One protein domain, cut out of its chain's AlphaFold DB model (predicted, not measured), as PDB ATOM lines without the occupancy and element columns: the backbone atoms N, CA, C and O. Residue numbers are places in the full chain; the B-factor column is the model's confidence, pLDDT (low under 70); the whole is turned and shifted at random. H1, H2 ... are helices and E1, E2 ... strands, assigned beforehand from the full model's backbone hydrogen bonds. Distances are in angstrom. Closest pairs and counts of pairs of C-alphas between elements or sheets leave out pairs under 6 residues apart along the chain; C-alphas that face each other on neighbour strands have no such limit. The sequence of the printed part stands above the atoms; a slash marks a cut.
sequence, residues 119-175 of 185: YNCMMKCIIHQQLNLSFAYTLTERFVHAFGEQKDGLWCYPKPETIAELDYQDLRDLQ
ATOM      1  N   TYR A 119     213.543 175.614 212.853       90.75
ATOM      2  CA  TYR A 119     213.361 175.492 214.295       90.75
ATOM      3  C   TYR A 119     214.704 175.380 215.034       90.75
ATOM      4  O   TYR A 119     214.934 176.115 215.993       90.75
ATOM      5  N   ASN A 120     215.630 174.543 214.550       89.81
ATOM      6  CA  ASN A 120     216.961 174.411 215.150       89.81
ATOM      7  C   ASN A 120     217.709 175.747 215.085       89.81
ATOM      8  O   ASN A 120     218.317 176.154 216.071       89.81
ATOM      9  N   CYS A 121     217.616 176.449 213.949       91.75
ATOM     10  CA  CYS A 121     218.175 177.789 213.775       91.75
ATOM     11  C   CYS A 121     217.626 178.767 214.823       91.75
ATOM     12  O   CYS A 121     218.393 179.456 215.496       91.75
ATOM     13  N   MET A 122     216.304 178.787 215.023       91.12
ATOM     14  CA  MET A 122     215.649 179.640 216.016       91.12
ATOM     15  C   MET A 122     216.108 179.317 217.442       91.12
ATOM     16  O   MET A 122     216.525 180.221 218.169       91.12
ATOM     17  N   MET A 123     216.102 178.037 217.827       90.75
ATOM     18  CA  MET A 123     216.567 177.597 219.145       90.75
ATOM     19  C   MET A 123     218.030 177.967 219.366       90.75
ATOM     20  O   MET A 123     218.372 178.566 220.383       90.75
ATOM     21  N   LYS A 124     218.894 177.700 218.384       90.56
ATOM     22  CA  LYS A 124     220.308 178.073 218.419       90.56
ATOM     23  C   LYS A 124     220.485 179.578 218.580       90.56
ATOM     24  O   LYS A 124     221.246 179.999 219.444       90.56
ATOM     25  N   CYS A 125     219.734 180.396 217.842       90.31
ATOM     26  CA  CYS A 125     219.777 181.851 217.978       90.31
ATOM     27  C   CYS A 125     219.396 182.304 219.394       90.31
ATOM     28  O   CYS A 125     220.106 183.123 219.975       90.31
ATOM     29  N   ILE A 126     218.328 181.757 219.982       87.38
ATOM     30  CA  ILE A 126     217.906 182.074 221.357       87.38
ATOM     31  C   ILE A 126     218.981 181.647 222.368       87.38
ATOM     32  O   ILE A 126     219.388 182.436 223.227       87.38
ATOM     33  N   ILE A 127     219.489 180.418 222.244       87.44
ATOM     34  CA  ILE A 127     220.502 179.863 223.147       87.44
ATOM     35  C   ILE A 127     221.808 180.659 223.045       87.44
ATOM     36  O   ILE A 127     222.419 180.949 224.071       87.44
ATOM     37  N   HIS A 128     222.227 181.070 221.848       89.69
ATOM     38  CA  HIS A 128     223.543 181.675 221.597       89.69
ATOM     39  C   HIS A 128     223.589 183.183 221.887       89.69
ATOM     40  O   HIS A 128     224.673 183.755 221.997       89.69
ATOM     41  N   GLN A 129     222.442 183.844 222.076       86.50
ATOM     42  CA  GLN A 129     222.384 185.281 222.376       86.50
ATOM     43  C   GLN A 129     223.251 185.677 223.582       86.50
ATOM     44  O   GLN A 129     223.133 185.097 224.658       86.50
ATOM     45  N   GLN A 130     224.063 186.728 223.441       78.69
ATOM     46  CA  GLN A 130     224.889 187.291 224.526       78.69
ATOM     47  C   GLN A 130     225.884 186.296 225.165       78.69
ATOM     48  O   GLN A 130     226.290 186.493 226.309       78.69
ATOM     49  N   LEU A 131     226.285 185.237 224.449       85.12
ATOM     50  CA  LEU A 131     227.298 184.272 224.889       85.12
ATOM     51  C   LEU A 131     228.508 184.279 223.946       85.12
ATOM     52  O   LEU A 131     228.398 184.634 222.774       85.12
ATOM     53  N   ASN A 132     229.667 183.849 224.449       90.81
ATOM     54  CA  ASN A 132     230.768 183.466 223.566       90.81
ATOM     55  C   ASN A 132     230.448 182.122 222.891       90.81
ATOM     56  O   ASN A 132     229.710 181.306 223.444       90.81
ATOM     57  N   LEU A 133     231.030 181.888 221.715       88.50
ATOM     58  CA  LEU A 133     230.680 180.744 220.875       88.50
ATOM     59  C   LEU A 133     230.949 179.386 221.548       88.50
ATOM     60  O   LEU A 133     230.123 178.487 221.450       88.50
ATOM     61  N   SER A 134     232.068 179.249 222.269       89.88
ATOM     62  CA  SER A 134     232.416 177.995 222.953       89.88
ATOM     63  C   SER A 134     231.375 177.628 224.010       89.88
ATOM     64  O   SER A 134     230.858 176.513 224.006       89.88
ATOM     65  N   PHE A 135     231.001 178.582 224.864       90.00
ATOM     66  CA  PHE A 135     229.983 178.348 225.883       90.00
ATOM     67  C   PHE A 135     228.586 178.170 225.278       90.00
ATOM     68  O   PHE A 135     227.791 177.389 225.794       90.00
ATOM     69  N   ALA A 136     228.292 178.849 224.167       91.88
ATOM     70  CA  ALA A 136     227.041 178.668 223.446       91.88
ATOM     71  C   ALA A 136     226.884 177.229 222.926       91.88
ATOM     72  O   ALA A 136     225.822 176.640 223.114       91.88
ATOM     73  N   TYR A 137     227.943 176.630 222.367       92.62
ATOM     74  CA  TYR A 137     227.933 175.215 221.982       92.62
ATOM     75  C   TYR A 137     227.749 174.287 223.181       92.62
ATOM     76  O   TYR A 137     226.893 173.412 223.126       92.62
ATOM     77  N   THR A 138     228.467 174.512 224.286       91.75
ATOM     78  CA  THR A 138     228.282 173.718 225.514       91.75
ATOM     79  C   THR A 138     226.845 173.785 226.033       91.75
ATOM     80  O   THR A 138     226.278 172.772 226.436       91.75
ATOM     81  N   LEU A 139     226.234 174.973 226.036       92.12
ATOM     82  CA  LEU A 139     224.859 175.144 226.500       92.12
ATOM     83  C   LEU A 139     223.857 174.457 225.563       92.12
ATOM     84  O   LEU A 139     222.928 173.804 226.034       92.12
ATOM     85  N   THR A 140     224.065 174.566 224.249       94.06
ATOM     86  CA  THR A 140     223.266 173.857 223.244       94.06
ATOM     87  C   THR A 140     223.383 172.342 223.387       94.06
ATOM     88  O   THR A 140     222.366 171.658 223.362       94.06
ATOM     89  N   GLU A 141     224.588 171.813 223.577       94.19
ATOM     90  CA  GLU A 141     224.828 170.381 223.763       94.19
ATOM     91  C   GLU A 141     224.090 169.851 224.999       94.19
ATOM     92  O   GLU A 141     223.339 168.884 224.903       94.19
ATOM     93  N   ARG A 142     224.195 170.544 226.142       93.69
ATOM     94  CA  ARG A 142     223.440 170.201 227.361       93.69
ATOM     95  C   ARG A 142     221.932 170.215 227.132       93.69
ATOM     96  O   ARG A 142     221.246 169.295 227.562       93.69
ATOM     97  N   PHE A 143     221.429 171.244 226.455       94.06
ATOM     98  CA  PHE A 143     220.010 171.378 226.131       94.06
ATOM     99  C   PHE A 143     219.508 170.221 225.260       94.06
ATOM    100  O   PHE A 143     218.478 169.619 225.558       94.06
ATOM    101  N   VAL A 144     220.256 169.870 224.214       94.94
ATOM    102  CA  VAL A 144     219.883 168.779 223.308       94.94
ATOM    103  C   VAL A 144     220.039 167.412 223.977       94.94
ATOM    104  O   VAL A 144     219.200 166.550 223.756       94.94
ATOM    105  N   HIS A 145     221.034 167.199 224.837       95.00
ATOM    106  CA  HIS A 145     221.136 165.951 225.602       95.00
ATOM    107  C   HIS A 145     220.038 165.791 226.654       95.00
ATOM    108  O   HIS A 145     219.613 164.670 226.914       95.00
ATOM    109  N   ALA A 146     219.599 166.890 227.274       94.06
ATOM    110  CA  ALA A 146     218.572 166.852 228.309       94.06
ATOM    111  C   ALA A 146     217.170 166.624 227.731       94.06
ATOM    112  O   ALA A 146     216.395 165.863 228.303       94.06
ATOM    113  N   PHE A 147     216.848 167.279 226.611       94.12
ATOM    114  CA  PHE A 147     215.471 167.326 226.101       94.12
ATOM    115  C   PHE A 147     215.315 166.792 224.678       94.12
ATOM    116  O   PHE A 147     214.199 166.527 224.236       94.12
ATOM    117  N   GLY A 148     216.409 166.676 223.929       93.44
ATOM    118  CA  GLY A 148     216.398 166.193 222.555       93.44
ATOM    119  C   GLY A 148     216.146 164.695 222.445       93.44
ATOM    120  O   GLY A 148     215.982 163.974 223.425       93.44
ATOM    121  N   GLU A 149     216.141 164.219 221.207       93.69
ATOM    122  CA  GLU A 149     216.005 162.797 220.904       93.69
ATOM    123  C   GLU A 149     217.250 162.280 220.191       93.69
ATOM    124  O   GLU A 149     217.948 163.028 219.502       93.69
ATOM    125  N   GLN A 150     217.524 160.988 220.345       94.19
ATOM    126  CA  GLN A 150     218.645 160.331 219.690       94.19
ATOM    127  C   GLN A 150     218.138 159.306 218.675       94.19
ATOM    128  O   GLN A 150     217.301 158.465 219.001       94.19
ATOM    129  N   LYS A 151     218.682 159.343 217.457       93.50
ATOM    130  CA  LYS A 151     218.474 158.318 216.426       93.50
ATOM    131  C   LYS A 151     219.825 157.914 215.844       93.50
ATOM    132  O   LYS A 151     220.631 158.776 215.520       93.50
ATOM    133  N   ASP A 152     220.104 156.615 215.773       92.31
ATOM    134  CA  ASP A 152     221.371 156.032 215.284       92.31
ATOM    135  C   ASP A 152     222.643 156.691 215.855       92.31
ATOM    136  O   ASP A 152     223.644 156.903 215.166       92.31
ATOM    137  N   GLY A 153     222.588 157.048 217.141       91.88
ATOM    138  CA  GLY A 153     223.674 157.723 217.851       91.88
ATOM    139  C   GLY A 153     223.771 159.235 217.605       91.88
ATOM    140  O   GLY A 153     224.566 159.890 218.272       91.88
ATOM    141  N   LEU A 154     222.961 159.804 216.708       94.00
ATOM    142  CA  LEU A 154     222.902 161.239 216.432       94.00
ATOM    143  C   LEU A 154     221.843 161.927 217.281       94.00
ATOM    144  O   LEU A 154     220.707 161.463 217.382       94.00
ATOM    145  N   TRP A 155     222.215 163.076 217.829       94.62
ATOM    146  CA  TRP A 155     221.321 163.920 218.601       94.62
ATOM    147  C   TRP A 155     220.541 164.878 217.711       94.62
ATOM    148  O   TRP A 155     221.087 165.533 216.823       94.62
ATOM    149  N   CYS A 156     219.248 164.970 217.984       93.25
ATOM    150  CA  CYS A 156     218.309 165.838 217.301       93.25
ATOM    151  C   CYS A 156     217.710 166.803 218.312       93.25
ATOM    152  O   CYS A 156     217.443 166.440 219.459       93.25
ATOM    153  N   TYR A 157     217.460 168.034 217.872       93.06
ATOM    154  CA  TYR A 157     216.823 169.023 218.730       93.06
ATOM    155  C   TYR A 157     215.447 168.527 219.219       93.06
ATOM    156  O   TYR A 157     214.730 167.847 218.466       93.06
ATOM    157  N   PRO A 158     215.075 168.887 220.461       92.81
ATOM    158  CA  PRO A 158     213.786 168.549 221.060       92.81
ATOM    159  C   PRO A 158     212.637 169.042 220.196       92.81
ATOM    160  O   PRO A 158     212.742 170.095 219.565       92.81
ATOM    161  N   LYS A 159     211.521 168.317 220.194       91.88
ATOM    162  CA  LYS A 159     210.315 168.794 219.519       91.88
ATOM    163  C   LYS A 159     209.758 170.035 220.239       91.88
ATOM    164  O   LYS A 159     209.959 170.160 221.450       91.88
ATOM    165  N   PRO A 160     209.067 170.951 219.535       89.88
ATOM    166  CA  PRO A 160     208.439 172.109 220.167       89.88
ATOM    167  C   PRO A 160     207.524 171.730 221.335       89.88
ATOM    168  O   PRO A 160     207.524 172.417 222.350       89.88
ATOM    169  N   GLU A 161     206.801 170.614 221.218       90.75
ATOM    170  CA  GLU A 161     205.898 170.107 222.253       90.75
ATOM    171  C   GLU A 161     206.667 169.731 223.525       90.75
ATOM    172  O   GLU A 161     206.261 170.115 224.614       90.75
ATOM    173  N   THR A 162     207.834 169.088 223.386       90.19
ATOM    174  CA  THR A 162     208.716 168.764 224.519       90.19
ATOM    175  C   THR A 162     209.171 170.018 225.255       90.19
ATOM    176  O   THR A 162     209.263 170.017 226.474       90.19
ATOM    177  N   ILE A 163     209.452 171.100 224.523       89.75
ATOM    178  CA  ILE A 163     209.897 172.364 225.121       89.75
ATOM    179  C   ILE A 163     208.737 173.137 225.745       89.75
ATOM    180  O   ILE A 163     208.928 173.793 226.761       89.75
ATOM    181  N   ALA A 164     207.533 173.033 225.183       87.31
ATOM    182  CA  ALA A 164     206.333 173.657 225.733       87.31
ATOM    183  C   ALA A 164     205.916 173.087 227.100       87.31
ATOM    184  O   ALA A 164     205.225 173.774 227.848       87.31
ATOM    185  N   GLU A 165     206.327 171.859 227.414       89.12
ATOM    186  CA  GLU A 165     206.062 171.190 228.693       89.12
ATOM    187  C   GLU A 165     207.097 171.513 229.782       89.12
ATOM    188  O   GLU A 165     206.878 171.152 230.937       89.12
ATOM    189  N   LEU A 166     208.214 172.169 229.441       87.75
ATOM    190  CA  LEU A 166     209.270 172.467 230.407       87.75
ATOM    191  C   LEU A 166     208.872 173.585 231.364       87.75
ATOM    192  O   LEU A 166     208.361 174.633 230.957       87.75
ATOM    193  N   ASP A 167     209.241 173.406 232.629       83.56
ATOM    194  CA  ASP A 167     209.165 174.464 233.613       83.56
ATOM    195  C   ASP A 167     210.415 175.347 233.552       83.56
ATOM    196  O   ASP A 167     211.522 174.951 233.174       83.56
ATOM    197  N   TYR A 168     210.261 176.583 234.020       76.00
ATOM    198  CA  TYR A 168     211.362 177.541 234.122       76.00
ATOM    199  C   TYR A 168     212.587 176.976 234.874       76.00
ATOM    200  O   TYR A 168     213.732 177.330 234.572       76.00
ATOM    201  N   GLN A 169     212.356 176.108 235.864       81.12
ATOM    202  CA  GLN A 169     213.422 175.514 236.666       81.12
ATOM    203  C   GLN A 169     214.299 174.554 235.846       81.12
ATOM    204  O   GLN A 169     215.516 174.576 236.022       81.12
ATOM    205  N   ASP A 170     213.723 173.824 234.888       82.44
ATOM    206  CA  ASP A 170     214.451 172.872 234.040       82.44
ATOM    207  C   ASP A 170     215.510 173.584 233.184       82.44
ATOM    208  O   ASP A 170     216.659 173.151 233.072       82.44
ATOM    209  N   LEU A 171     215.156 174.747 232.625       81.75
ATOM    210  CA  LEU A 171     216.088 175.573 231.852       81.75
ATOM    211  C   LEU A 171     217.145 176.231 232.747       81.75
ATOM    212  O   LEU A 171     218.314 176.360 232.361       81.75
ATOM    213  N   ARG A 172     216.762 176.637 233.963       78.69
ATOM    214  CA  ARG A 172     217.686 177.239 234.930       78.69
ATOM    215  C   ARG A 172     218.761 176.255 235.383       78.69
ATOM    216  O   ARG A 172     219.919 176.662 235.503       78.69
ATOM    217  N   ASP A 173     218.407 174.991 235.583       82.75
ATOM    218  CA  ASP A 173     219.350 173.940 235.980       82.75
ATOM    219  C   ASP A 173     220.413 173.688 234.898       82.75
ATOM    220  O   ASP A 173     221.566 173.372 235.203       82.75
ATOM    221  N   LEU A 174     220.085 173.971 233.634       80.88
ATOM    222  CA  LEU A 174     221.036 173.971 232.520       80.88
ATOM    223  C   LEU A 174     221.866 175.257 232.385       80.88
ATOM    224  O   LEU A 174     222.673 175.357 231.464       80.88
ATOM    225  N   GLN A 175     221.740 176.212 233.311       78.44
ATOM    226  CA  GLN A 175     222.421 177.515 233.299       78.44
ATOM    227  C   GLN A 175     221.906 178.493 232.228       78.44
ATOM    228  O   GLN A 175     222.632 179.403 231.812       78.44
TER     229      GLN A 175
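Overview. This is residues 119 to 175 of the 185 residues of a protein of Bacillus subtilis (UniProt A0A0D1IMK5). Two helices, H1 and the longer H2, make a V, with a small hairpin, E1 and E2, at the far end of H2; the chain then folds back through short helices H3 and H4. The printed part has 57 residues, mostly helix, in the order H1 H2 E1 E2 H3 H4. It is compact, with a radius of gyration of the C-alphas of 11.2 A and spans of 30 by 26 by 19 A.

Arrangement. E1, residues 149 to 151, and E2, residues 154 to 156, form an antiparallel hairpin; N 151 and O 154, 2.9 A apart, are within hydrogen-bond range. The closest C-alphas of E2 and H2, residues 133 to 147, are Cys 156 and Val 144, 6.9 A apart. With residues 136 to 140 alone, H2 touches H1, residues 119 to 128, at a steep tilt of 53 degrees, opposite ways; their closest C-alphas, Ala 136 and His 128, are 5.0 A apart. H3, residues 160 to 164, is close to H2 but not clearly touching, the closest C-alphas being Thr 162 and Phe 147, 7.1 A. H4, residues 168 to 173, and H2 are near each other. Every O i to N i+4 pair is within hydrogen-bond range in H1, H2, H3 and H4.

Along the chain. H2 is 20.9 A long and H1 14.0 A, from C-alpha 119 at (213.361, 175.492, 214.295). H4 ends at C-alpha 173 (219.350, 173.940, 235.980).

Size, cuts and confidence. The farthest C-alphas, Gln 130 and Asp 152, are 32.8 A apart. The printed part has no cut, no long link, and no printed residue is under pLDDT 70.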